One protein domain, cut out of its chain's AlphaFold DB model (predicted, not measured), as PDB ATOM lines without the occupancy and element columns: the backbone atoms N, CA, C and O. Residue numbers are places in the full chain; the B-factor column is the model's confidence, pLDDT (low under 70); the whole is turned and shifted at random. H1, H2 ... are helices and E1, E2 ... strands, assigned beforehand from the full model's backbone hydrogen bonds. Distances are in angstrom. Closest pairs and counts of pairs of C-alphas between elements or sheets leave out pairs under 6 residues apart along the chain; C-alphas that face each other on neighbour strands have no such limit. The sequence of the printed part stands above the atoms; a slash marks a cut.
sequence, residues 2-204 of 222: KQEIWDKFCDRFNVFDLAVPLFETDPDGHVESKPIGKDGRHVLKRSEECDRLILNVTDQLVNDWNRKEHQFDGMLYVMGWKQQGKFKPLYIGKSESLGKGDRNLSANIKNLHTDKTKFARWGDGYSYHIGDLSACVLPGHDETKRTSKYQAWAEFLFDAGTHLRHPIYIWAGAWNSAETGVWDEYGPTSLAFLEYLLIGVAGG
ATOM      1  N   LYS A   2     108.636  82.189  64.940       91.81
ATOM      2  CA  LYS A   2     108.648  83.474  65.690       91.81
ATOM      3  C   LYS A   2     109.761  84.445  65.265       91.81
ATOM      4  O   LYS A   2     109.507  85.641  65.196       91.81
ATOM      5  N   GLN A   3     110.950  83.934  64.934       94.44
ATOM      6  CA  GLN A   3     112.042  84.759  64.401       94.44
ATOM      7  C   GLN A   3     111.668  85.406  63.065       94.44
ATOM      8  O   GLN A   3     111.910  86.587  62.887       94.44
ATOM      9  N   GLU A   4     111.033  84.666  62.155       95.62
ATOM     10  CA  GLU A   4     110.621  85.195  60.846       95.62
ATOM     11  C   GLU A   4     109.539  86.269  60.990       95.62
ATOM     12  O   GLU A   4     109.573  87.272  60.288       95.62
ATOM     13  N   ILE A   5     108.605  86.090  61.932       96.38
ATOM     14  CA  ILE A   5     107.571  87.088  62.241       96.38
ATOM     15  C   ILE A   5     108.214  88.380  62.765       96.38
ATOM     16  O   ILE A   5     107.852  89.474  62.335       96.38
ATOM     17  N   TRP A   6     109.180  88.255  63.677       97.12
ATOM     18  CA  TRP A   6     109.924  89.399  64.199       97.12
ATOM     19  C   TRP A   6     110.760  90.098  63.126       97.12
ATOM     20  O   TRP A   6     110.726  91.323  63.033       97.12
ATOM     21  N   ASP A   7     111.480  89.329  62.308       96.38
ATOM     22  CA  ASP A   7     112.318  89.858  61.232       96.38
ATOM     23  C   ASP A   7     111.443  90.597  60.203       96.38
ATOM     24  O   ASP A   7     111.723  91.749  59.897       96.38
ATOM     25  N   LYS A   8     110.296  90.029  59.798       96.81
ATOM     26  CA  LYS A   8     109.327  90.701  58.910       96.81
ATOM     27  C   LYS A   8     108.812  92.021  59.495       96.81
ATOM     28  O   LYS A   8     108.658  92.995  58.761       96.81
ATOM     29  N   PHE A   9     108.532  92.067  60.800       97.31
ATOM     30  CA  PHE A   9     108.153  93.313  61.472       97.31
ATOM     31  C   PHE A   9     109.297  94.336  61.435       97.31
ATOM     32  O   PHE A   9     109.074  95.494  61.083       97.31
ATOM     33  N   CYS A  10     110.522  93.906  61.752       97.81
ATOM     34  CA  CYS A  10     111.696  94.773  61.717       97.81
ATOM     35  C   CYS A  10     111.952  95.333  60.318       97.81
ATOM     36  O   CYS A  10     112.211  96.526  60.200       97.81
ATOM     37  N   ASP A  11     111.833  94.505  59.284       97.56
ATOM     38  CA  ASP A  11     112.040  94.900  57.893       97.56
ATOM     39  C   ASP A  11     110.967  95.898  57.442       97.56
ATOM     40  O   ASP A  11     111.286  96.956  56.901       97.56
ATOM     41  N   ARG A  12     109.688  95.615  57.733       96.88
ATOM     42  CA  ARG A  12     108.558  96.488  57.367       96.88
ATOM     43  C   ARG A  12     108.694  97.892  57.949       96.88
ATOM     44  O   ARG A  12     108.405  98.866  57.263       96.88
ATOM     45  N   PHE A  13     109.105  97.991  59.209       97.25
ATOM     46  CA  PHE A  13     109.212  99.265  59.927       97.25
ATOM     47  C   PHE A  13     110.637  99.819  59.979       97.25
ATOM     48  O   PHE A  13     110.904 100.780  60.705       97.25
ATOM     49  N   ASN A  14     111.546  99.204  59.221       97.81
ATOM     50  CA  ASN A  14     112.967  99.507  59.179       97.81
ATOM     51  C   ASN A  14     113.593  99.716  60.575       97.81
ATOM     52  O   ASN A  14     114.302 100.690  60.838       97.81
ATOM     53  N   VAL A  15     113.277  98.813  61.508       98.44
ATOM     54  CA  VAL A  15     113.627  98.952  62.929       98.44
ATOM     55  C   VAL A  15     115.137  99.008  63.120       98.44
ATOM     56  O   VAL A  15     115.623  99.806  63.915       98.44
ATOM     57  N   PHE A  16     115.896  98.185  62.391       98.12
ATOM     58  CA  PHE A  16     117.347  98.127  62.551       98.12
ATOM     59  C   PHE A  16     118.025  99.448  62.176       98.12
ATOM     60  O   PHE A  16     118.837  99.943  62.959       98.12
ATOM     61  N   ASP A  17     117.685 100.044  61.033       98.06
ATOM     62  CA  ASP A  17     118.345 101.272  60.578       98.06
ATOM     63  C   ASP A  17     117.827 102.510  61.313       98.06
ATOM     64  O   ASP A  17     118.614 103.393  61.648       98.06
ATOM     65  N   LEU A  18     116.526 102.558  61.625       98.50
ATOM     66  CA  LEU A  18     115.900 103.714  62.276       98.50
ATOM     67  C   LEU A  18     116.058 103.729  63.802       98.50
ATOM     68  O   LEU A  18     115.772 104.748  64.428       98.50
ATOM     69  N   ALA A  19     116.501 102.630  64.422       98.81
ATOM     70  CA  ALA A  19     116.803 102.634  65.847       98.81
ATOM     71  C   ALA A  19     118.042 103.488  66.153       98.81
ATOM     72  O   ALA A  19     119.114 103.297  65.565       98.81
ATOM     73  N   VAL A  20     117.908 104.364  67.142       98.88
ATOM     74  CA  VAL A  20     118.940 105.307  67.589       98.88
ATOM     75  C   VAL A  20     119.491 104.907  68.959       98.88
ATOM     76  O   VAL A  20     118.806 104.177  69.678       98.88
ATOM     77  N   PRO A  21     120.707 105.334  69.351       98.75
ATOM     78  CA  PRO A  21     121.209 105.101  70.704       98.75
ATOM     79  C   PRO A  21     120.209 105.614  71.743       98.75
ATOM     80  O   PRO A  21     119.668 106.702  71.581       98.75
ATOM     81  N   LEU A  22     119.932 104.848  72.795       98.81
ATOM     82  CA  LEU A  22     119.017 105.271  73.859       98.81
ATOM     83  C   LEU A  22     119.684 106.291  74.792       98.81
ATOM     84  O   LEU A  22     119.047 107.264  75.195       98.81
ATOM     85  N   PHE A  23     120.948 106.051  75.133       98.75
ATOM     86  CA  PHE A  23     121.713 106.824  76.107       98.75
ATOM     87  C   PHE A  23     122.802 107.650  75.435       98.75
ATOM     88  O   PHE A  23     123.350 107.236  74.416       98.75
ATOM     89  N   GLU A  24     123.114 108.792  76.040       98.69
ATOM     90  CA  GLU A  24     124.357 109.509  75.783       98.69
ATOM     91  C   GLU A  24     125.484 108.792  76.528       98.69
ATOM     92  O   GLU A  24     125.351 108.554  77.733       98.69
ATOM     93  N   THR A  25     126.560 108.437  75.834       98.44
ATOM     94  CA  THR A  25     127.691 107.711  76.424       98.44
ATOM     95  C   THR A  25     129.004 108.401  76.122       98.44
ATOM     96  O   THR A  25     129.214 108.868  75.003       98.44
ATOM     97  N   ASP A  26     129.920 108.372  77.083       97.56
ATOM     98  CA  ASP A  26     131.312 108.714  76.823       97.56
ATOM     99  C   ASP A  26     132.006 107.648  75.933       97.56
ATOM    100  O   ASP A  26     131.410 106.608  75.619       97.56
ATOM    101  N   PRO A  27     133.257 107.884  75.486       96.75
ATOM    102  CA  PRO A  27     133.982 106.935  74.638       96.75
ATOM    103  C   PRO A  27     134.221 105.556  75.268       96.75
ATOM    104  O   PRO A  27     134.431 104.594  74.528       96.75
ATOM    105  N   ASP A  28     134.185 105.462  76.598       96.25
ATOM    106  CA  ASP A  28     134.389 104.220  77.343       96.25
ATOM    107  C   ASP A  28     133.067 103.470  77.583       96.25
ATOM    108  O   ASP A  28     133.078 102.371  78.122       96.25
ATOM    109  N   GLY A  29     131.922 104.015  77.153       96.62
ATOM    110  CA  GLY A  29     130.612 103.372  77.272       96.62
ATOM    111  C   GLY A  29     129.884 103.660  78.587       96.62
ATOM    112  O   GLY A  29     128.873 103.010  78.882       96.62
ATOM    113  N   HIS A  30     130.349 104.635  79.373       98.44
ATOM    114  CA  HIS A  30     129.616 105.122  80.535       98.44
ATOM    115  C   HIS A  30     128.501 106.067  80.109       98.44
ATOM    116  O   HIS A  30     128.725 107.058  79.418       98.44
ATOM    117  N   VAL A  31     127.287 105.790  80.579       98.69
ATOM    118  CA  VAL A  31     126.143 106.677  80.367       98.69
ATOM    119  C   VAL A  31     126.345 107.974  81.141       98.69
ATOM    120  O   VAL A  31     126.540 107.959  82.361       98.69
ATOM    121  N   GLU A  32     126.248 109.100  80.436       98.50
ATOM    122  CA  GLU A  32     126.278 110.419  81.052       98.50
ATOM    123  C   GLU A  32     125.065 110.619  81.972       98.50
ATOM    124  O   GLU A  32     123.983 110.062  81.769       98.50
ATOM    125  N   SER A  33     125.211 111.481  82.976       98.19
ATOM    126  CA  SER A  33     124.091 111.917  83.808       98.19
ATOM    127  C   SER A  33     123.921 113.428  83.739       98.19
ATOM    128  O   SER A  33     124.861 114.166  83.447       98.19
ATOM    129  N   LYS A  34     122.701 113.897  83.995       97.75
ATOM    130  CA  LYS A  34     122.365 115.323  84.025       97.75
ATOM    131  C   LYS A  34     121.576 115.664  85.290       97.75
ATOM    132  O   LYS A  34     120.730 114.858  85.693       97.75
ATOM    133  N   PRO A  35     121.783 116.842  85.898       97.56
ATOM    134  CA  PRO A  35     120.926 117.319  86.973       97.56
ATOM    135  C   PRO A  35     119.568 117.763  86.417       97.56
ATOM    136  O   PRO A  35     119.474 118.344  85.333       97.56
ATOM    137  N   ILE A  36     118.506 117.521  87.177       95.44
ATOM    138  CA  ILE A  36     117.150 117.993  86.898       95.44
ATOM    139  C   ILE A  36     116.502 118.553  88.164       95.44
ATOM    140  O   ILE A  36     116.899 118.233  89.282       95.44
ATOM    141  N   GLY A  37     115.452 119.356  87.984       90.75
ATOM    142  CA  GLY A  37     114.702 119.926  89.102       90.75
ATOM    143  C   GLY A  37     115.484 120.983  89.885       90.75
ATOM    144  O   GLY A  37     116.587 121.382  89.519       90.75
ATOM    145  N   LYS A  38     114.872 121.484  90.962       88.81
ATOM    146  CA  LYS A  38     115.479 122.513  91.828       88.81
ATOM    147  C   LYS A  38     116.493 121.935  92.816       88.81
ATOM    148  O   LYS A  38     117.356 122.661  93.288       88.81
ATOM    149  N   ASP A  39     116.346 120.657  93.141       89.38
ATOM    150  CA  ASP A  39     117.194 119.894  94.057       89.38
ATOM    151  C   ASP A  39     118.453 119.333  93.377       89.38
ATOM    152  O   ASP A  39     119.320 118.793  94.057       89.38
ATOM    153  N   GLY A  40     118.576 119.467  92.050       93.81
ATOM    154  CA  GLY A  40     119.737 118.984  91.303       93.81
ATOM    155  C   GLY A  40     119.837 117.458  91.266       93.81
ATOM    156  O   GLY A  40     120.936 116.917  91.120       93.81
ATOM    157  N   ARG A  41     118.708 116.749  91.401       95.62
ATOM    158  CA  ARG A  41     118.662 115.287  91.292       95.62
ATOM    159  C   ARG A  41     119.213 114.855  89.938       95.62
ATOM    160  O   ARG A  41     118.758 115.347  88.908       95.62
ATOM    161  N   HIS A  42     120.155 113.920  89.926       98.00
ATOM    162  CA  HIS A  42     120.720 113.425  88.677       98.00
ATOM    163  C   HIS A  42     119.837 112.340  88.056       98.00
ATOM    164  O   HIS A  42     119.163 111.586  88.752       98.00
ATOM    165  N   VAL A  43     119.827 112.279  86.728       98.50
ATOM    166  CA  VAL A  43     119.219 111.197  85.947       98.50
ATOM    167  C   VAL A  43     120.141 110.807  84.800       98.50
ATOM    168  O   VAL A  43     120.904 111.642  84.311       98.50
ATOM    169  N   LEU A  44     120.056 109.551  84.362       98.75
ATOM    170  CA  LEU A  44     120.732 109.064  83.163       98.75
ATOM    171  C   LEU A  44     120.297 109.905  81.959       98.75
ATOM    172  O   LEU A  44     119.110 110.196  81.771       98.75
ATOM    173  N   LYS A  45     121.262 110.318  81.146       98.69
ATOM    174  CA  LYS A  45     121.030 111.176  79.991       98.69
ATOM    175  C   LYS A  45     120.684 110.306  78.782       98.69
ATOM    176  O   LYS A  45     121.453 109.442  78.369       98.69
ATOM    177  N   ARG A  46     119.494 110.532  78.220       98.69
ATOM    178  CA  ARG A  46     119.149 110.038  76.880       98.69
ATOM    179  C   ARG A  46     120.029 110.736  75.843       98.69
ATOM    180  O   ARG A  46     120.367 111.901  76.049       98.69
ATOM    181  N   SER A  47     120.336 110.053  74.746       98.81
ATOM    182  CA  SER A  47     121.019 110.680  73.609       98.81
ATOM    183  C   SER A  47     120.152 111.777  72.981       98.81
ATOM    184  O   SER A  47     118.914 111.768  73.090       98.81
ATOM    185  N   GLU A  48     120.783 112.709  72.275       98.56
ATOM    186  CA  GLU A  48     120.060 113.723  71.505       98.56
ATOM    187  C   GLU A  48     119.220 113.104  70.378       98.56
ATOM    188  O   GLU A  48     118.139 113.599  70.051       98.56
ATOM    189  N   GLU A  49     119.675 112.003  69.779       98.81
ATOM    190  CA  GLU A  49     118.934 111.236  68.778       98.81
ATOM    191  C   GLU A  49     117.651 110.637  69.358       98.81
ATOM    192  O   GLU A  49     116.603 110.710  68.718       98.81
ATOM    193  N   CYS A  50     117.714 110.066  70.564       98.81
ATOM    194  CA  CYS A  50     116.560 109.501  71.262       98.81
ATOM    195  C   CYS A  50     115.522 110.586  71.565       98.81
ATOM    196  O   CYS A  50     114.336 110.417  71.264       98.81
ATOM    197  N   ASP A  51     115.969 111.728  72.095       98.75
ATOM    198  CA  ASP A  51     115.088 112.862  72.359       98.75
ATOM    199  C   ASP A  51     114.430 113.366  71.060       98.75
ATOM    200  O   ASP A  51     113.215 113.581  71.037       98.75
ATOM    201  N   ARG A  52     115.187 113.491  69.960       98.81
ATOM    202  CA  ARG A  52     114.645 113.879  68.643       98.81
ATOM    203  C   ARG A  52     113.654 112.857  68.092       98.81
ATOM    204  O   ARG A  52     112.606 113.254  67.591       98.81
ATOM    205  N   LEU A  53     113.950 111.562  68.192       98.81
ATOM    206  CA  LEU A  53     113.060 110.494  67.735       98.81
ATOM    207  C   LEU A  53     111.708 110.557  68.458       98.81
ATOM    208  O   LEU A  53     110.663 110.578  67.809       98.81
ATOM    209  N   ILE A  54     111.723 110.637  69.792       98.75
ATOM    210  CA  ILE A  54     110.495 110.695  70.597       98.75
ATOM    211  C   ILE A  54     109.701 111.969  70.285       98.75
ATOM    212  O   ILE A  54     108.482 111.897  70.115       98.75
ATOM    213  N   LEU A  55     110.362 113.125  70.166       98.75
ATOM    214  CA  LEU A  55     109.695 114.380  69.803       98.75
ATOM    215  C   LEU A  55     109.059 114.302  68.410       98.75
ATOM    216  O   LEU A  55     107.872 114.572  68.281       98.75
ATOM    217  N   ASN A  56     109.782 113.818  67.399       98.69
ATOM    218  CA  ASN A  56     109.256 113.692  66.037       98.69
ATOM    219  C   ASN A  56     108.029 112.774  65.954       98.69
ATOM    220  O   ASN A  56     107.089 113.049  65.207       98.69
ATOM    221  N   VAL A  57     108.026 111.665  66.699       98.69
ATOM    222  CA  VAL A  57     106.871 110.760  66.745       98.69
ATOM    223  C   VAL A  57     105.710 111.412  67.492       98.69
ATOM    224  O   VAL A  57     104.576 111.377  67.025       98.69
ATOM    225  N   THR A  58     105.969 112.045  68.635       98.38
ATOM    226  CA  THR A  58     104.903 112.660  69.439       98.38
ATOM    227  C   THR A  58     104.313 113.914  68.801       98.38
ATOM    228  O   THR A  58     103.111 114.128  68.933       98.38
ATOM    229  N   ASP A  59     105.086 114.673  68.025       98.50
ATOM    230  CA  ASP A  59     104.592 115.799  67.231       98.50
ATOM    231  C   ASP A  59     103.575 115.343  66.174       98.50
ATOM    232  O   ASP A  59     102.578 116.030  65.943       98.50
ATOM    233  N   GLN A  60     103.751 114.153  65.582       98.25
ATOM    234  CA  GLN A  60     102.739 113.563  64.694       98.25
ATOM    235  C   GLN A  60     101.431 113.297  65.446       98.25
ATOM    236  O   GLN A  60     100.366 113.681  64.970       98.25
ATOM    237  N   LEU A  61     101.509 112.719  66.650       98.31
ATOM    238  CA  LEU A  61     100.333 112.425  67.481       98.31
ATOM    239  C   LEU A  61      99.617 113.702  67.947       98.31
ATOM    240  O   LEU A  61      98.389 113.765  67.969       98.31
ATOM    241  N   VAL A  62     100.377 114.742  68.304       97.88
ATOM    242  CA  VAL A  62      99.833 116.056  68.676       97.88
ATOM    243  C   VAL A  62      99.126 116.700  67.484       97.88
ATOM    244  O   VAL A  62      98.019 117.219  67.638       97.88
ATOM    245  N   ASN A  63      99.735 116.656  66.298       97.75
ATOM    246  CA  ASN A  63      99.147 117.205  65.080       97.75
ATOM    247  C   ASN A  63      97.865 116.466  64.676       97.75
ATOM    248  O   ASN A  63      96.864 117.125  64.398       97.75
ATOM    249  N   ASP A  64      97.870 115.133  64.713       97.38
ATOM    250  CA  ASP A  64      96.694 114.293  64.458       97.38
ATOM    251  C   ASP A  64      95.531 114.634  65.405       97.38
ATOM    252  O   ASP A  64      94.399 114.860  64.966       97.38
ATOM    253  N   TRP A  65      95.821 114.781  66.704       96.19
ATOM    254  CA  TRP A  65      94.821 115.158  67.702       96.19
ATOM    255  C   TRP A  65      94.285 116.581  67.488       96.19
ATOM    256  O   TRP A  65      93.072 116.790  67.510       96.19
ATOM    257  N   ASN A  66      95.163 117.557  67.225       96.06
ATOM    258  CA  ASN A  66      94.772 118.949  66.968       96.06
ATOM    259  C   ASN A  66      93.873 119.078  65.730       96.06
ATOM    260  O   ASN A  66      92.937 119.879  65.722       96.06
ATOM    261  N   ARG A  67      94.149 118.281  64.691       96.88
ATOM    262  CA  ARG A  67      93.361 118.243  63.452       96.88
ATOM    263  C   ARG A  67      92.113 117.368  63.550       96.88
ATOM    264  O   ARG A  67      91.277 117.434  62.654       96.88
ATOM    265  N   LYS A  68      91.953 116.610  64.643       94.88
ATOM    266  CA  LYS A  68      90.858 115.646  64.858       94.88
ATOM    267  C   LYS A  68      90.799 114.574  63.763       94.88
ATOM    268  O   LYS A  68      89.720 114.114  63.401       94.88
ATOM    269  N   GLU A  69      91.960 114.210  63.226       94.44
ATOM    270  CA  GLU A  69      92.085 113.189  62.184       94.44
ATOM    271  C   GLU A  69      91.983 111.779  62.784       94.44
ATOM    272  O   GLU A  69      91.387 110.898  62.168       94.44
ATOM    273  N   HIS A  70      92.466 111.597  64.019       91.25
ATOM    274  CA  HIS A  70      92.374 110.349  64.783       91.25
ATOM    275  C   HIS A  70      92.954 109.135  64.040       91.25
ATOM    276  O   HIS A  70      92.451 108.020  64.173       91.25
ATOM    277  N   GLN A  71      94.013 109.344  63.257       96.62
ATOM    278  CA  GLN A  71      94.679 108.292  62.496       96.62
ATOM    279  C   GLN A  71      95.528 107.397  63.395       96.62
ATOM    280  O   GLN A  71      95.654 106.204  63.111       96.62
ATOM    281  N   PHE A  72      96.101 107.946  64.473       97.81
ATOM    282  CA  PHE A  72      97.093 107.248  65.287       97.81
ATOM    283  C   PHE A  72      96.599 106.896  66.692       97.81
ATOM    284  O   PHE A  72      96.222 107.763  67.488       97.81
ATOM    285  N   ASP A  73      96.744 105.622  67.054       96.94
ATOM    286  CA  ASP A  73      96.433 105.122  68.398       96.94
ATOM    287  C   ASP A  73      97.434 105.622  69.453       96.94
ATOM    288  O   ASP A  73      97.103 105.755  70.637       96.94
ATOM    289  N   GLY A  74      98.680 105.873  69.046       98.00
ATOM    290  CA  GLY A  74      99.761 106.295  69.930       98.00
ATOM    291  C   GLY A  74     101.145 105.985  69.378       98.00
ATOM    292  O   GLY A  74     101.320 105.728  68.192       98.00
ATOM    293  N   MET A  75     102.134 105.992  70.265       98.62
ATOM    294  CA  MET A  75     103.513 105.618  69.976       98.62
ATOM    295  C   MET A  75     103.774 104.177  70.416       98.62
ATOM    296  O   MET A  75     103.587 103.854  71.592       98.62
ATOM    297  N   LEU A  76     104.266 103.348  69.502       98.75
ATOM    298  CA  LEU A  76     104.924 102.079  69.807       98.75
ATOM    299  C   LEU A  76     106.426 102.332  69.941       98.75
ATOM    300  O   LEU A  76     106.984 103.111  69.169       98.75
ATOM    301  N   TYR A  77     107.092 101.665  70.879       98.75
ATOM    302  CA  TYR A  77     108.547 101.703  70.975       98.75
ATOM    303  C   TYR A  77     109.143 100.339  71.328       98.75
ATOM    304  O   TYR A  77     108.543  99.529  72.041       98.75
ATOM    305  N   VAL A  78     110.361 100.106  70.841       98.69
ATOM    306  CA  VAL A  78     111.157  98.902  71.084       98.69
ATOM    307  C   VAL A  78     112.556  99.326  71.525       98.69
ATOM    308  O   VAL A  78     113.261 100.014  70.795       98.69
ATOM    309  N   MET A  79     112.968  98.893  72.713       98.75
ATOM    310  CA  MET A  79     114.349  98.949  73.186       98.75
ATOM    311  C   MET A  79     115.046  97.629  72.857       98.75
ATOM    312  O   MET A  79     114.457  96.559  73.037       98.75
ATOM    313  N   GLY A  80     116.299  97.681  72.424       98.19
ATOM    314  CA  GLY A  80     117.056  96.490  72.052       98.19
ATOM    315  C   GLY A  80     118.520  96.773  71.753       98.19
ATOM    316  O   GLY A  80     119.007  97.877  71.986       98.19
ATOM    317  N   TRP A  81     119.216  95.779  71.208       95.62
ATOM    318  CA  TRP A  81     120.560  95.962  70.659       95.62
ATOM    319  C   TRP A  81     120.631  95.530  69.195       95.62
ATOM    320  O   TRP A  81     119.888  94.658  68.734       95.62
ATOM    321  N   LYS A  82     121.568  96.134  68.467       96.44
ATOM    322  CA  LYS A  82     121.924  95.744  67.102       96.44
ATOM    323  C   LYS A  82     122.988  94.645  67.167       96.44
ATOM    324  O   LYS A  82     124.044  94.847  67.755       96.44
ATOM    325  N   GLN A  83     122.722  93.479  66.578       93.00
ATOM    326  CA  GLN A  83     123.665  92.357  66.543       93.00
ATOM    327  C   GLN A  83     123.577  91.627  65.204       93.00
ATOM    328  O   GLN A  83     122.508  91.155  64.831       93.00
ATOM    329  N   GLN A  84     124.710  91.501  64.502       91.44
ATOM    330  CA  GLN A  84     124.817  90.761  63.231       91.44
ATOM    331  C   GLN A  84     123.756  91.179  62.188       91.44
ATOM    332  O   GLN A  84     123.120  90.334  61.568       91.44
ATOM    333  N   GLY A  85     123.523  92.488  62.036       93.06
ATOM    334  CA  GLY A  85     122.524  93.021  61.097       93.06
ATOM    335  C   GLY A  85     121.064  92.826  61.523       93.06
ATOM    336  O   GLY A  85     120.167  93.115  60.743       93.06
ATOM    337  N   LYS A  86     120.807  92.338  62.745       95.25
ATOM    338  CA  LYS A  86     119.458  92.159  63.297       95.25
ATOM    339  C   LYS A  86     119.236  93.007  64.537       95.25
ATOM    340  O   LYS A  86     120.167  93.287  65.295       95.25
ATOM    341  N   PHE A  87     117.982  93.383  64.769       97.44
ATOM    342  CA  PHE A  87     117.566  94.073  65.984       97.44
ATOM    343  C   PHE A  87     117.003  93.057  66.980       97.44
ATOM    344  O   PHE A  87     115.987  92.418  66.706       97.44
ATOM    345  N   LYS A  88     117.660  92.881  68.130       96.94
ATOM    346  CA  LYS A  88     117.193  91.959  69.173       96.94
ATOM    347  C   LYS A  88     116.419  92.724  70.251       96.94
ATOM    348  O   LYS A  88     116.993  93.631  70.857       96.94
ATOM    349  N   PRO A  89     115.146  92.378  70.513       97.69
ATOM    350  CA  PRO A  89     114.321  93.113  71.460       97.69
ATOM    351  C   PRO A  89     114.708  92.807  72.908       97.69
ATOM    352  O   PRO A  89     114.865  91.647  73.300       97.69
ATOM    353  N   LEU A  90     114.777  93.867  73.708       98.00
ATOM    354  CA  LEU A  90     114.911  93.824  75.162       98.00
ATOM    355  C   LEU A  90     113.650  94.306  75.860       98.00
ATOM    356  O   LEU A  90     113.288  93.764  76.895       98.00
ATOM    357  N   TYR A  91     112.964  95.309  75.322       98.50
ATOM    358  CA  TYR A  91     111.708  95.774  75.892       98.50
ATOM    359  C   TYR A  91     110.803  96.363  74.821       98.50
ATOM    360  O   TYR A  91     111.265  97.067  73.930       98.50
ATOM    361  N   ILE A  92     109.510  96.093  74.929       98.62
ATOM    362  CA  ILE A  92     108.477  96.613  74.035       98.62
ATOM    363  C   ILE A  92     107.459  97.339  74.891       98.62
ATOM    364  O   ILE A  92     107.065  96.841  75.948       98.62
ATOM    365  N   GLY A  93     107.043  98.520  74.454       98.12
ATOM    366  CA  GLY A  93     105.977  99.223  75.135       98.12
ATOM    367  C   GLY A  93     105.277 100.250  74.265       98.12
ATOM    368  O   GLY A  93     105.650 100.477  73.113       98.12
ATOM    369  N   LYS A  94     104.259 100.885  74.843       98.00
ATOM    370  CA  LYS A  94     103.467 101.912  74.165       98.00
ATOM    371  C   LYS A  94     103.206 103.160  75.005       98.00
ATOM    372  O   LYS A  94     103.232 103.146  76.238       98.00
ATOM    373  N   SER A  95     102.854 104.239  74.315       97.56
ATOM    374  CA  SER A  95     102.204 105.420  74.881       97.56
ATOM    375  C   SER A  95     101.003 105.795  74.017       97.56
ATOM    376  O   SER A  95     101.177 106.238  72.889       97.56
ATOM    377  N   GLU A  96      99.788 105.638  74.540       96.75
ATOM    378  CA  GLU A  96      98.552 105.956  73.808       96.75
ATOM    379  C   GLU A  96      98.389 107.465  73.586       96.75
ATOM    380  O   GLU A  96      98.725 108.257  74.475       96.75
ATOM    381  N   SER A  97      97.839 107.839  72.423       95.44
ATOM    382  CA  SER A  97      97.477 109.212  72.042       95.44
ATOM    383  C   SER A  97      96.477 109.825  73.018       95.44
ATOM    384  O   SER A  97      96.581 110.998  73.375       95.44
ATOM    385  N   LEU A  98      95.523 109.023  73.493       92.38
ATOM    386  CA  LEU A  98      94.435 109.470  74.355       92.38
ATOM    387  C   LEU A  98      94.690 109.092  75.819       92.38
ATOM    388  O   LEU A  98      95.189 108.015  76.133       92.38
ATOM    389  N   GLY A  99      94.360 110.005  76.731       84.88
ATOM    390  CA  GLY A  99      94.371 109.761  78.171       84.88
ATOM    391  C   GLY A  99      93.100 109.061  78.668       84.88
ATOM    392  O   GLY A  99      92.145 108.842  77.925       84.88
ATOM    393  N   LYS A 100      93.064 108.752  79.970       75.88
ATOM    394  CA  LYS A 100      91.850 108.243  80.632       75.88
ATOM    395  C   LYS A 100      90.769 109.336  80.667       75.88
ATOM    396  O   LYS A 100      91.071 110.458  81.066       75.88
ATOM    397  N   GLY A 101      89.524 108.997  80.321       73.38
ATOM    398  CA  GLY A 101      88.371 109.910  80.388       73.38
ATOM    399  C   GLY A 101      87.976 110.495  79.030       73.38
ATOM    400  O   GLY A 101      87.882 109.752  78.055       73.38
ATOM    401  N   ASP A 102      87.749 111.813  78.976       69.75
ATOM    402  CA  ASP A 102      87.093 112.575  77.888       69.75
ATOM    403  C   ASP A 102      87.850 112.634  76.538       69.75
ATOM    404  O   ASP A 102      87.762 113.623  75.814       69.75
ATOM    405  N   ARG A 103      88.632 111.609  76.175       79.31
ATOM    406  CA  ARG A 103      89.450 111.562  74.944       79.31
ATOM    407  C   ARG A 103      90.416 112.751  74.801       79.31
ATOM    408  O   ARG A 103      90.761 113.175  73.698       79.31
ATOM    409  N   ASN A 104      90.883 113.281  75.928       90.56
ATOM    410  CA  ASN A 104      91.928 114.299  75.950       90.56
ATOM    411  C   ASN A 104      93.270 113.711  75.502       90.56
ATOM    412  O   ASN A 104      93.545 112.535  75.753       90.56
ATOM    413  N   LEU A 105      94.128 114.548  74.910       94.00
ATOM    414  CA  LEU A 105      95.504 114.168  74.603       94.00
ATOM    415  C   LEU A 105      96.208 113.664  75.873       94.00
ATOM    416  O   LEU A 105      96.150 114.293  76.936       94.00
ATOM    417  N   SER A 106      96.878 112.521  75.755       95.44
ATOM    418  CA  SER A 106      97.588 111.866  76.845       95.44
ATOM    419  C   SER A 106      98.607 112.799  77.492       95.44
ATOM    420  O   SER A 106      99.425 113.435  76.825       95.44
ATOM    421  N   ALA A 107      98.628 112.819  78.827       94.88
ATOM    422  CA  ALA A 107      99.633 113.568  79.577       94.88
ATOM    423  C   ALA A 107     101.064 113.099  79.260       94.88
ATOM    424  O   ALA A 107     102.002 113.857  79.461       94.88
ATOM    425  N   ASN A 108     101.240 111.869  78.759       96.00
ATOM    426  CA  ASN A 108     102.551 111.366  78.348       96.00
ATOM    427  C   ASN A 108     103.040 111.964  77.021       96.00
ATOM    428  O   ASN A 108     104.218 111.821  76.726       96.00
ATOM    429  N   ILE A 109     102.171 112.606  76.237       96.25
ATOM    430  CA  ILE A 109     102.467 113.145  74.896       96.25
ATOM    431  C   ILE A 109     102.411 114.678  74.882       96.25
ATOM    432  O   ILE A 109     103.033 115.335  74.055       96.25
ATOM    433  N   LYS A 110     101.666 115.276  75.808       93.38
ATOM    434  CA  LYS A 110     101.463 116.722  75.854       93.38
ATOM    435  C   LYS A 110     102.737 117.474  76.277       93.38
ATOM    436  O   LYS A 110     103.329 117.150  77.301       93.38
ATOM    437  N   ASN A 111     103.070 118.549  75.551       94.38
ATOM    438  CA  ASN A 111     104.090 119.558  75.895       94.38
ATOM    439  C   ASN A 111     105.534 119.030  76.072       94.38
ATOM    440  O   ASN A 111     106.304 119.584  76.861       94.38
ATOM    441  N   LEU A 112     105.930 117.989  75.332       96.38
ATOM    442  CA  LEU A 112     107.226 117.321  75.536       96.38
ATOM    443  C   LEU A 112     108.461 118.142  75.139       96.38
ATOM    444  O   LEU A 112     109.551 117.863  75.636       96.38
ATOM    445  N   HIS A 113     108.300 119.182  74.314       96.62
ATOM    446  CA  HIS A 113     109.374 120.136  73.999       96.62
ATOM    447  C   HIS A 113     109.828 120.941  75.225       96.62
ATOM    448  O   HIS A 113     110.975 121.373  75.291       96.62
ATOM    449  N   THR A 114     108.948 121.116  76.214       95.31
ATOM    450  CA  THR A 114     109.216 121.910  77.426       95.31
ATOM    451  C   THR A 114     109.218 121.085  78.711       95.31
ATOM    452  O   THR A 114     109.853 121.481  79.682       95.31
ATOM    453  N   ASP A 115     108.515 119.948  78.738       95.62
ATOM    454  CA  ASP A 115     108.411 119.075  79.910       95.62
ATOM    455  C   ASP A 115     108.769 117.624  79.558       95.62
ATOM    456  O   ASP A 115     107.962 116.857  79.028       95.62
ATOM    457  N   LYS A 116     109.991 117.226  79.922       96.50
ATOM    458  CA  LYS A 116     110.506 115.861  79.740       96.50
ATOM    459  C   LYS A 116     110.274 114.963  80.961       96.50
ATOM    460  O   LYS A 116     110.847 113.879  81.049       96.50
ATOM    461  N   THR A 117     109.413 115.360  81.902       96.56
ATOM    462  CA  THR A 117     109.113 114.552  83.098       96.56
ATOM    463  C   THR A 117     108.467 113.218  82.728       96.56
ATOM    464  O   THR A 117     108.810 112.200  83.320       96.56
ATOM    465  N   LYS A 118     107.548 113.212  81.748       97.31
ATOM    466  CA  LYS A 118     106.805 112.007  81.315       97.31
ATOM    467  C   LYS A 118     107.341 111.419  80.013       97.31
ATOM    468  O   LYS A 118     107.501 110.204  79.918       97.31
ATOM    469  N   PHE A 119     107.592 112.290  79.034       98.00
ATOM    470  CA  PHE A 119     108.308 112.025  77.780       98.00
ATOM    471  C   PHE A 119     107.950 110.697  77.102       98.00
ATOM    472  O   PHE A 119     108.788 109.816  76.938       98.00
ATOM    473  N   ALA A 120     106.664 110.511  76.795       97.62
ATOM    474  CA  ALA A 120     106.122 109.300  76.182       97.62
ATOM    475  C   ALA A 120     106.545 108.000  76.898       97.62
ATOM    476  O   ALA A 120     106.860 106.993  76.270       97.62
ATOM    477  N   ARG A 121     106.525 108.043  78.237       97.88
ATOM    478  CA  ARG A 121     106.975 107.017  79.197       97.88
ATOM    479  C   ARG A 121     108.483 106.921  79.435       97.88
ATOM    480  O   ARG A 121     108.877 106.275  80.403       97.88
ATOM    481  N   TRP A 122     109.304 107.611  78.653       98.44
ATOM    482  CA  TRP A 122     110.767 107.647  78.770       98.44
ATOM    483  C   TRP A 122     111.298 108.846  79.570       98.44
ATOM    484  O   TRP A 122     112.477 109.179  79.481       98.44
ATOM    485  N   GLY A 123     110.437 109.515  80.338       97.94
ATOM    486  CA  GLY A 123     110.772 110.756  81.030       97.94
ATOM    487  C   GLY A 123     111.647 110.626  82.276       97.94
ATOM    488  O   GLY A 123     111.889 109.539  82.801       97.94
ATOM    489  N   ASP A 124     112.101 111.790  82.745       97.62
ATOM    490  CA  ASP A 124     113.043 111.950  83.863       97.62
ATOM    491  C   ASP A 124     112.365 111.812  85.250       97.62
ATOM    492  O   ASP A 124     113.026 111.733  86.295       97.62
ATOM    493  N   GLY A 125     111.030 111.820  85.295       96.81
ATOM    494  CA  GLY A 125     110.252 111.661  86.521       96.81
ATOM    495  C   GLY A 125     110.240 110.221  87.034       96.81
ATOM    496  O   GLY A 125     110.378 109.273  86.266       96.81
ATOM    497  N   TYR A 126     110.011 110.042  88.334       96.56
ATOM    498  CA  TYR A 126     109.692 108.712  88.865       96.56
ATOM    499  C   TYR A 126     108.402 108.164  88.234       96.56
ATOM    500  O   TYR A 126     107.529 108.936  87.834       96.56
ATOM    501  N   SER A 127     108.273 106.835  88.184       94.31
ATOM    502  CA  SER A 127     107.243 106.090  87.434       94.31
ATOM    503  C   SER A 127     107.387 106.134  85.904       94.31
ATOM    504  O   SER A 127     106.461 105.747  85.180       94.31
ATOM    505  N   TYR A 128     108.543 106.578  85.407       97.75
ATOM    506  CA  TYR A 128     108.922 106.595  83.993       97.75
ATOM    507  C   TYR A 128     110.290 105.937  83.802       97.75
ATOM    508  O   TYR A 128     111.088 105.888  84.739       97.75
ATOM    509  N   HIS A 129     110.551 105.399  82.604       98.19
ATOM    510  CA  HIS A 129     111.664 104.465  82.387       98.19
ATOM    511  C   HIS A 129     113.017 105.050  82.792       98.19
ATOM    512  O   HIS A 129     113.765 104.389  83.503       98.19
ATOM    513  N   ILE A 130     113.319 106.292  82.401       98.50
ATOM    514  CA  ILE A 130     114.609 106.917  82.720       98.50
ATOM    515  C   ILE A 130     114.679 107.321  84.188       98.50
ATOM    516  O   ILE A 130     115.685 107.044  84.838       98.50
ATOM    517  N   GLY A 131     113.631 107.932  84.741       98.19
ATOM    518  CA  GLY A 131     113.639 108.361  86.139       98.19
ATOM    519  C   GLY A 131     113.761 107.207  87.138       98.19
ATOM    520  O   GLY A 131     114.536 107.318  88.089       98.19
ATOM    521  N   ASP A 132     113.055 106.095  86.918       98.06
ATOM    522  CA  ASP A 132     113.143 104.928  87.805       98.06
ATOM    523  C   ASP A 132     114.426 104.118  87.578       98.06
ATOM    524  O   ASP A 132     115.023 103.649  88.545       98.06
ATOM    525  N   LEU A 133     114.900 103.988  86.331       98.56
ATOM    526  CA  LEU A 133     116.198 103.358  86.064       98.56
ATOM    527  C   LEU A 133     117.340 104.149  86.708       98.56
ATOM    528  O   LEU A 133     118.214 103.562  87.341       98.56
ATOM    529  N   SER A 134     117.287 105.481  86.634       98.50
ATOM    530  CA  SER A 134     118.258 106.357  87.300       98.50
ATOM    531  C   SER A 134     118.286 106.128  88.807       98.50
ATOM    532  O   SER A 134     119.365 106.081  89.384       98.50
ATOM    533  N   ALA A 135     117.130 105.897  89.441       98.06
ATOM    534  CA  ALA A 135     117.065 105.615  90.873       98.06
ATOM    535  C   ALA A 135     117.834 104.350  91.285       98.06
ATOM    536  O   ALA A 135     118.343 104.267  92.406       98.06
ATOM    537  N   CYS A 136     117.895 103.369  90.382       98.06
ATOM    538  CA  CYS A 136     118.582 102.099  90.587       98.06
ATOM    539  C   CYS A 136     120.073 102.151  90.230       98.06
ATOM    540  O   CYS A 136     120.838 101.386  90.806       98.06
ATOM    541  N   VAL A 137     120.478 103.031  89.310       98.06
ATOM    542  CA  VAL A 137     121.858 103.106  88.794       98.06
ATOM    543  C   VAL A 137     122.680 104.197  89.485       98.06
ATOM    544  O   VAL A 137     123.855 103.995  89.785       98.06
ATOM    545  N   LEU A 138     122.080 105.359  89.748       98.00
ATOM    546  CA  LEU A 138     122.770 106.532  90.278       98.00
ATOM    547  C   LEU A 138     122.635 106.633  91.810       98.00
ATOM    548  O   LEU A 138     121.618 106.229  92.392       98.00
ATOM    549  N   PRO A 139     123.641 107.201  92.501       95.50
ATOM    550  CA  PRO A 139     123.532 107.513  93.921       95.50
ATOM    551  C   PRO A 139     122.582 108.700  94.170       95.50
ATOM    552  O   PRO A 139     122.231 109.445  93.259       95.50
ATOM    553  N   GLY A 140     122.181 108.903  95.428       94.44
ATOM    554  CA  GLY A 140     121.418 110.090  95.852       94.44
ATOM    555  C   GLY A 140     119.901 110.021  95.643       94.44
ATOM    556  O   GLY A 140     119.199 110.981  95.951       94.44
ATOM    557  N   HIS A 141     119.375 108.896  95.159       96.38
ATOM    558  CA  HIS A 141     117.937 108.644  95.101       96.38
ATOM    559  C   HIS A 141     117.426 107.968  96.376       96.38
ATOM    560  O   HIS A 141     118.108 107.132  96.966       96.38
ATOM    561  N   ASP A 142     116.193 108.301  96.756       94.25
ATOM    562  CA  ASP A 142     115.458 107.633  97.831       94.25
ATOM    563  C   ASP A 142     115.275 106.137  97.507       94.25
ATOM    564  O   ASP A 142     114.861 105.772  96.400       94.25
ATOM    565  N   GLU A 143     115.569 105.266  98.475       93.06
ATOM    566  CA  GLU A 143     115.485 103.810  98.319       93.06
ATOM    567  C   GLU A 143     114.084 103.336  97.915       93.06
ATOM    568  O   GLU A 143     113.955 102.391  97.140       93.06
ATOM    569  N   THR A 144     113.029 104.036  98.337       95.00
ATOM    570  CA  THR A 144     111.638 103.722  97.973       95.00
ATOM    571  C   THR A 144     111.350 103.887  96.479       95.00
ATOM    572  O   THR A 144     110.333 103.400  95.984       95.00
ATOM    573  N   LYS A 145     112.230 104.570  95.737       95.38
ATOM    574  CA  LYS A 145     112.126 104.746  94.280       95.38
ATOM    575  C   LYS A 145     112.807 103.622  93.503       95.38
ATOM    576  O   LYS A 145     112.584 103.492  92.302       95.38
ATOM    577  N   ARG A 146     113.586 102.773  94.177       94.75
ATOM    578  CA  ARG A 146     114.260 101.617  93.580       94.75
ATOM    579  C   ARG A 146     113.299 100.444  93.488       94.75
ATOM    580  O   ARG A 146     113.201  99.613  94.384       94.75
ATOM    581  N   THR A 147     112.555 100.380  92.392       94.31
ATOM    582  CA  THR A 147     111.613  99.274  92.182       94.31
ATOM    583  C   THR A 147     112.330  98.014  91.695       94.31
ATOM    584  O   THR A 147     113.296  98.088  90.931       94.31
ATOM    585  N   SER A 148     111.791  96.839  92.035       94.94
ATOM    586  CA  SER A 148     112.352  95.550  91.600       94.94
ATOM    587  C   SER A 148     112.443  95.406  90.080       94.94
ATOM    588  O   SER A 148     113.271  94.652  89.578       94.94
ATOM    589  N   LYS A 149     111.574  96.096  89.322       94.75
ATOM    590  CA  LYS A 149     111.616  96.117  87.853       94.75
ATOM    591  C   LYS A 149     112.899  96.761  87.351       94.75
ATOM    592  O   LYS A 149     113.599  96.145  86.555       94.75
ATOM    593  N   TYR A 150     113.191  97.974  87.807       97.38
ATOM    594  CA  TYR A 150     114.332  98.724  87.294       97.38
ATOM    595  C   TYR A 150     115.652  98.335  87.957       97.38
ATOM    596  O   TYR A 150     116.688  98.530  87.338       97.38
ATOM    597  N   GLN A 151     115.627  97.687  89.127       97.06
ATOM    598  CA  GLN A 151     116.797  96.974  89.651       97.06
ATOM    599  C   GLN A 151     117.229  95.861  88.690       97.06
ATOM    600  O   GLN A 151     118.374  95.846  88.255       97.06
ATOM    601  N   ALA A 152     116.288  95.019  88.245       96.12
ATOM    602  CA  ALA A 152     116.588  93.978  87.260       96.12
ATOM    603  C   ALA A 152     117.066  94.557  85.914       96.12
ATOM    604  O   ALA A 152     117.925  93.973  85.262       96.12
ATOM    605  N   TRP A 153     116.537  95.712  85.489       98.06
ATOM    606  CA  TRP A 153     117.063  96.411  84.309       98.06
ATOM    607  C   TRP A 153     118.481  96.928  84.546       98.06
ATOM    608  O   TRP A 153     119.320  96.777  83.669       98.06
ATOM    609  N   ALA A 154     118.755  97.528  85.705       98.12
ATOM    610  CA  ALA A 154     120.071  98.053  86.040       98.12
ATOM    611  C   ALA A 154     121.129  96.937  86.021       98.12
ATOM    612  O   ALA A 154     122.132  97.054  85.328       98.12
ATOM    613  N   GLU A 155     120.859  95.814  86.686       97.25
ATOM    614  CA  GLU A 155     121.752  94.646  86.716       97.25
ATOM    615  C   GLU A 155     121.991  94.046  85.323       97.25
ATOM    616  O   GLU A 155     123.100  93.604  84.999       97.25
ATOM    617  N   PHE A 156     120.946  94.038  84.490       97.56
ATOM    618  CA  PHE A 156     121.005  93.498  83.139       97.56
ATOM    619  C   PHE A 156     121.759  94.414  82.165       97.56
ATOM    620  O   PHE A 156     122.532  93.927  81.346       97.56
ATOM    621  N   LEU A 157     121.534  95.729  82.223       98.12
ATOM    622  CA  LEU A 157     122.070  96.685  81.249       98.12
ATOM    623  C   LEU A 157     123.486  97.162  81.597       98.12
ATOM    624  O   LEU A 157     124.258  97.455  80.683       98.12
ATOM    625  N   PHE A 158     123.830  97.214  82.884       98.25
ATOM    626  CA  PHE A 158     125.083  97.781  83.384       98.25
ATOM    627  C   PHE A 158     125.924  96.717  84.100       98.25
ATOM    628  O   PHE A 158     125.377  95.802  84.721       98.25
ATOM    629  N   ASP A 159     127.253  96.801  84.012       93.25
ATOM    630  CA  ASP A 159     128.174  95.932  84.763       93.25
ATOM    631  C   ASP A 159     128.707  96.587  86.046       93.25
ATOM    632  O   ASP A 159     128.745  95.929  87.087       93.25
ATOM    633  N   ALA A 160     129.064  97.871  85.995       88.94
ATOM    634  CA  ALA A 160     129.542  98.666  87.113       88.94
ATOM    635  C   ALA A 160     129.134 100.139  86.943       88.94
ATOM    636  O   ALA A 160     129.540 100.826  86.005       88.94
ATOM    637  N   GLY A 161     128.343 100.651  87.890       93.56
ATOM    638  CA  GLY A 161     127.858 102.030  87.839       93.56
ATOM    639  C   GLY A 161     127.070 102.301  86.556       93.56
ATOM    640  O   GLY A 161     126.064 101.649  86.299       93.56
ATOM    641  N   THR A 162     127.527 103.270  85.761       97.75
ATOM    642  CA  THR A 162     126.877 103.698  84.513       97.75
ATOM    643  C   THR A 162     127.457 103.064  83.247       97.75
ATOM    644  O   THR A 162     127.011 103.419  82.158       97.75
ATOM    645  N   HIS A 163     128.418 102.141  83.349       98.38
ATOM    646  CA  HIS A 163     128.998 101.473  82.181       98.38
ATOM    647  C   HIS A 163     128.032 100.432  81.598       98.38
ATOM    648  O   HIS A 163     127.541  99.548  82.308       98.38
ATOM    649  N   LEU A 164     127.710 100.565  80.308       98.06
ATOM    650  CA  LEU A 164     126.807  99.647  79.613       98.06
ATOM    651  C   LEU A 164     127.527  98.360  79.214       98.06
ATOM    652  O   LEU A 164     128.571  98.389  78.572       98.06
ATOM    653  N   ARG A 165     126.884  97.210  79.445       97.00
ATOM    654  CA  ARG A 165     127.372  95.919  78.923       97.00
ATOM    655  C   ARG A 165     127.381  95.887  77.395       97.00
ATOM    656  O   ARG A 165     128.255  95.279  76.781       97.00
ATOM    657  N   HIS A 166     126.376  96.518  76.788       95.88
ATOM    658  CA  HIS A 166     126.202  96.640  75.344       95.88
ATOM    659  C   HIS A 166     125.549  97.986  75.006       95.88
ATOM    660  O   HIS A 166     124.676  98.425  75.757       95.88
ATOM    661  N   PRO A 167     125.872  98.606  73.855       97.19
ATOM    662  CA  PRO A 167     125.132  99.764  73.371       97.19
ATOM    663  C   PRO A 167     123.639  99.449  73.229       97.19
ATOM    664  O   PRO A 167     123.250  98.483  72.562       97.19
ATOM    665  N   ILE A 168     122.804 100.273  73.861       98.44
ATOM    666  CA  ILE A 168     121.350 100.111  73.876       98.44
ATOM    667  C   ILE A 168     120.725 101.092  72.900       98.44
ATOM    668  O   ILE A 168     121.066 102.274  72.886       98.44
ATOM    669  N   TYR A 169     119.778 100.600  72.113       98.81
ATOM    670  CA  TYR A 169     119.084 101.353  71.083       98.81
ATOM    671  C   TYR A 169     117.586 101.377  71.346       98.81
ATOM    672  O   TYR A 169     117.030 100.471  71.974       98.81
ATOM    673  N   ILE A 170     116.929 102.396  70.809       98.88
ATOM    674  CA  ILE A 170     115.483 102.541  70.803       98.88
ATOM    675  C   ILE A 170     114.990 102.836  69.389       98.88
ATOM    676  O   ILE A 170     115.532 103.678  68.678       98.88
ATOM    677  N   TRP A 171     113.933 102.136  69.000       98.81
ATOM    678  CA  TRP A 171     113.086 102.476  67.866       98.81
ATOM    679  C   TRP A 171     111.721 102.919  68.388       98.81
ATOM    680  O   TRP A 171     111.232 102.376  69.383       98.81
ATOM    681  N   ALA A 172     111.095 103.883  67.721       98.81
ATOM    682  CA  ALA A 172     109.738 104.310  68.021       98.81
ATOM    683  C   ALA A 172     109.014 104.753  66.748       98.81
ATOM    684  O   ALA A 172     109.630 105.325  65.850       98.81
ATOM    685  N   GLY A 173     107.703 104.526  66.698       98.56
ATOM    686  CA  GLY A 173     106.854 104.915  65.577       98.56
ATOM    687  C   GLY A 173     105.436 105.256  66.024       98.56
ATOM    688  O   GLY A 173     104.935 104.709  67.012       98.56
ATOM    689  N   ALA A 174     104.792 106.173  65.300       98.38
ATOM    690  CA  ALA A 174     103.369 106.448  65.461       98.38
ATOM    691  C   ALA A 174     102.576 105.290  64.843       98.38
ATOM    692  O   ALA A 174     102.736 104.977  63.665       98.38
ATOM    693  N   TRP A 175     101.746 104.629  65.644       98.38
ATOM    694  CA  TRP A 175     100.968 103.485  65.195       98.38
ATOM    695  C   TRP A 175      99.661 103.940  64.561       98.38
ATOM    696  O   TRP A 175      98.775 104.443  65.257       98.38
ATOM    697  N   ASN A 176      99.560 103.795  63.243       97.38
ATOM    698  CA  ASN A 176      98.348 104.117  62.504       97.38
ATOM    699  C   ASN A 176      97.309 103.006  62.726       97.38
ATOM    700  O   ASN A 176      97.608 101.825  62.591       97.38
ATOM    701  N   SER A 177      96.086 103.393  63.072       94.75
ATOM    702  CA  SER A 177      94.979 102.480  63.386       94.75
ATOM    703  C   SER A 177      94.562 101.573  62.219       94.75
ATOM    704  O   SER A 177      93.919 100.550  62.449       94.75
ATOM    705  N   ALA A 178      94.942 101.911  60.982       95.94
ATOM    706  CA  ALA A 178      94.739 101.083  59.794       95.94
ATOM    707  C   ALA A 178      95.864 100.055  59.553       95.94
ATOM    708  O   ALA A 178      95.719  99.198  58.680       95.94
ATOM    709  N   GLU A 179      96.975 100.121  60.292       95.81
ATOM    710  CA  GLU A 179      98.103  99.203  60.120       95.81
ATOM    711  C   GLU A 179      97.778  97.795  60.622       95.81
ATOM    712  O   GLU A 179      97.136  97.586  61.658       95.81
ATOM    713  N   THR A 180      98.278  96.805  59.885       94.81
ATOM    714  CA  THR A 180      98.256  95.404  60.315       94.81
ATOM    715  C   THR A 180      99.436  95.133  61.239       94.81
ATOM    716  O   THR A 180     100.547  95.610  61.006       94.81
ATOM    717  N   GLY A 181      99.194  94.373  62.309       92.88
ATOM    718  CA  GLY A 181     100.235  93.987  63.254       92.88
ATOM    719  C   GLY A 181     101.216  92.955  62.686       92.88
ATOM    720  O   GLY A 181     101.512  92.899  61.497       92.88
ATOM    721  N   VAL A 182     101.729  92.089  63.557       93.38
ATOM    722  CA  VAL A 182     102.669  91.015  63.180       93.38
ATOM    723  C   VAL A 182     102.038  89.864  62.373       93.38
ATOM    724  O   VAL A 182     102.763  89.031  61.833       93.38
ATOM    725  N   TRP A 183     100.709  89.830  62.278       91.69
ATOM    726  CA  TRP A 183      99.917  88.833  61.553       91.69
ATOM    727  C   TRP A 183      98.906  89.563  60.666       91.69
ATOM    728  O   TRP A 183      97.971  90.188  61.171       91.69
ATOM    729  N   ASP A 184      99.109  89.504  59.350       87.25
ATOM    730  CA  ASP A 184      98.287  90.231  58.374       87.25
ATOM    731  C   ASP A 184      96.849  89.691  58.319       87.25
ATOM    732  O   ASP A 184      95.909  90.434  58.044       87.25
ATOM    733  N   GLU A 185      96.661  88.411  58.644       89.56
ATOM    734  CA  GLU A 185      95.369  87.725  58.661       89.56
ATOM    735  C   GLU A 185      94.367  88.295  59.677       89.56
ATOM    736  O   GLU A 185      93.163  88.080  59.530       89.56
ATOM    737  N   TYR A 186      94.835  89.038  60.688       88.12
ATOM    738  CA  TYR A 186      93.965  89.687  61.672       88.12
ATOM    739  C   TYR A 186      93.532  91.102  61.269       88.12
ATOM    740  O   TYR A 186      92.702  91.695  61.956       88.12
ATOM    741  N   GLY A 187      94.041  91.631  60.152       93.75
ATOM    742  CA  GLY A 187      93.706  92.972  59.681       93.75
ATOM    743  C   GLY A 187      94.214  94.089  60.608       93.75
ATOM    744  O   GLY A 187      95.199  93.898  61.336       93.75
ATOM    745  N   PRO A 188      93.584  95.281  60.557       96.50
ATOM    746  CA  PRO A 188      93.969  96.419  61.384       96.50
ATOM    747  C   PRO A 188      94.043  96.049  62.866       96.50
ATOM    748  O   PRO A 188      93.110  95.482  63.435       96.50
ATOM    749  N   THR A 189      95.180  96.339  63.492       96.50
ATOM    750  CA  THR A 189      95.484  95.911  64.862       96.50
ATOM    751  C   THR A 189      95.612  97.133  65.757       96.50
ATOM    752  O   THR A 189      96.439  97.996  65.490       96.50
ATOM    753  N   SER A 190      94.845  97.205  66.848       95.31
ATOM    754  CA  SER A 190      94.988  98.318  67.795       95.31
ATOM    755  C   SER A 190      96.359  98.299  68.471       95.31
ATOM    756  O   SER A 190      96.888  97.229  68.785       95.31
ATOM    757  N   LEU A 191      96.917  99.472  68.780       96.81
ATOM    758  CA  LEU A 191      98.222  99.581  69.447       96.81
ATOM    759  C   LEU A 191      98.275  98.794  70.766       96.81
ATOM    760  O   LEU A 191      99.289  98.178  71.096       96.81
ATOM    761  N   ALA A 192      97.174  98.797  71.523       93.81
ATOM    762  CA  ALA A 192      97.083  98.057  72.775       93.81
ATOM    763  C   ALA A 192      97.216  96.546  72.567       93.81
ATOM    764  O   ALA A 192      97.897  95.883  73.344       93.81
ATOM    765  N   PHE A 193      96.593  96.005  71.521       94.94
ATOM    766  CA  PHE A 193      96.704  94.586  71.217       94.94
ATOM    767  C   PHE A 193      98.063  94.248  70.599       94.94
ATOM    768  O   PHE A 193      98.690  93.264  70.994       94.94
ATOM    769  N   LEU A 194      98.563  95.105  69.705       96.69
ATOM    770  CA  LEU A 194      99.866  94.951  69.065       96.69
ATOM    771  C   LEU A 194     101.008  94.814  70.075       96.69
ATOM    772  O   LEU A 194     101.875  93.963  69.884       96.69
ATOM    773  N   GLU A 195     101.011  95.619  71.143       97.25
ATOM    774  CA  GLU A 195     102.025  95.541  72.201       97.25
ATOM    775  C   GLU A 195     102.134  94.109  72.753       97.25
ATOM    776  O   GLU A 195     103.226  93.540  72.784       97.25
ATOM    777  N   TYR A 196     101.009  93.480  73.104       95.81
ATOM    778  CA  TYR A 196     101.000  92.106  73.615       95.81
ATOM    779  C   TYR A 196     101.431  91.076  72.568       95.81
ATOM    780  O   TYR A 196     102.160  90.138  72.902       95.81
ATOM    781  N   LEU A 197     101.025  91.247  71.307       95.69
ATOM    782  CA  LEU A 197     101.438  90.362  70.215       95.69
ATOM    783  C   LEU A 197     102.958  90.404  70.016       95.69
ATOM    784  O   LEU A 197     103.609  89.358  69.980       95.69
ATOM    785  N   LEU A 198     103.533  91.606  69.966       97.12
ATOM    786  CA  LEU A 198     104.971  91.808  69.820       97.12
ATOM    787  C   LEU A 198     105.751  91.263  71.017       97.12
ATOM    788  O   LEU A 198     106.768  90.601  70.818       97.12
ATOM    789  N   ILE A 199     105.265  91.463  72.246       97.19
ATOM    790  CA  ILE A 199     105.876  90.867  73.442       97.19
ATOM    791  C   ILE A 199     105.857  89.333  73.356       97.19
ATOM    792  O   ILE A 199     106.863  88.690  73.655       97.19
ATOM    793  N   GLY A 200     104.751  88.728  72.914       95.38
ATOM    794  CA  GLY A 200     104.634  87.272  72.771       95.38
ATOM    795  C   GLY A 200     105.550  86.676  71.693       95.38
ATOM    796  O   GLY A 200     106.079  85.564  71.862       95.38
ATOM    797  N   VAL A 201     105.766  87.412  70.597       95.62
ATOM    798  CA  VAL A 201     106.750  87.075  69.556       95.62
ATOM    799  C   VAL A 201     108.166  87.204  70.120       95.62
ATOM    800  O   VAL A 201     108.907  86.219  70.113       95.62
ATOM    801  N   ALA A 202     108.504  88.367  70.686       95.94
ATOM    802  CA  ALA A 202     109.813  88.666  71.262       95.94
ATOM    803  C   ALA A 202     110.205  87.677  72.368       95.94
ATOM    804  O   ALA A 202     111.338  87.202  72.406       95.94
ATOM    805  N   GLY A 203     109.260  87.287  73.226       94.62
ATOM    806  CA  GLY A 203     109.496  86.337  74.315       94.62
ATOM    807  C   GLY A 203     109.804  84.915  73.841       94.62
ATOM    808  O   GLY A 203     110.259  84.101  74.635       94.62
ATOM    809  N   GLY A 204     109.564  84.598  72.565       92.19
ATOM    810  CA  GLY A 204     109.985  83.333  71.965       92.19
ATOM    811  C   GLY A 204     111.278  83.403  71.153       92.19
ATOM    812  O   GLY A 204     111.632  82.391  70.558       92.19
TER     813      GLY A 204
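AT A GLANCE: This is residues 2 to 204 of the 222 residues of an uncharacterized protein of Limnohabitans sp. 2KL-51 (UniProt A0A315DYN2). A twisted sheet of three strands, E4 E3 E5, lies between the long helix H3 on one face and H6 on the other, with H1 packed on H6. To one side of this body is a smaller group, in which the hairpin of E1 and E2 packs on H4 through E2, and H4 packs on H5. The printed part has 203 residues, with six named helices and five named strands in the order H1 H2 E1 E2 H3 E3 E4 H4 H5 E5 H6; both sheets are antiparallel and the class is mixed, helices and strands. The whole is compact, with a radius of gyration of the C-alphas of 17.0 A and spans of 49 by 42 by 28 A.

IN THESE COORDINATES: H1, residues 2 to 12, begins at C-alpha 2 (108.648, 83.474, 65.690). H2 is residues 15 to 18, E1 33 to 36 and E2 41 to 44. H3, residues 48 to 67, is 28.3 A long and begins at C-alpha 48 (120.060, 113.723, 71.505). E3, residues 72 to 83, is 30.5 A long and bends by 53 degrees at residue 80; E4, residues 86 to 96, is 27.2 A long and bends by 73 degrees at residue 90. H4 is residues 129 to 137 and H5 148 to 157. E5, residues 169 to 176, is 22.6 A long. H6, residues 191 to 202, ends at C-alpha 202 (109.813, 88.666, 71.262).

HOW THE PARTS SIT: E3 is the inner strand of E4 E3 E5. N 77 and O 93 are 2.9 A apart in the hairpin E3 and E4, and N 78 and O 171 are 2.8 A apart between E3 and E5, both within hydrogen-bond range. Three layers, helices on both faces of a sheet, are made by H3, at a height over the sheet of 9.6 A, and H6, at 8.7 A; both run along the strands. The closest C-alphas of H3 and E5 are those of Val 57 and Ala 174, 5.7 A apart; those of H6 and E4 are Gly 93 and Glu 195, 6.1 A. H2 is on the same face as H3, over none of the strands. H1 only grazes the sheet, with residues 6 to 11, and touches H6 at a steep tilt of 52 degrees, opposite ways; Lys 2 and Val 201 have their closest C-alphas, 5.6 A apart. E4, H4 H5 and E5 form a split strand-helix-strand unit, two strands running the same way with E3 between them, and its crossover is right-handed. H4 and H5 are not on that sheet; they touch, about perpendicular at 78 degrees, with the C-alphas of Leu 133 and Tyr 150 closest at 5.1 A. The closest C-alphas of E2 and H4 are those of Val 43 and Ser 134, 5.1 A apart. In the hairpin E1 and E2, N 36 and O 41 are 2.8 A apart, within hydrogen-bond range. Every O i to N i+4 pair is within hydrogen-bond range in H1, H4 and H5; in H3 it is 15 of 16 and in H6 7 of 8, and H2 is too short for such a pair.

THE WHOLE: The two C-alphas farthest apart, those of Asp 39 and Glu 185, are 52.6 A apart. The printed part has no cut. The links H2 to E1, E4 to H4, H5 to E5 and E5 to H6 are long. The mean pLDDT of the printed part is 96.0, and residue 102 alone is under 70.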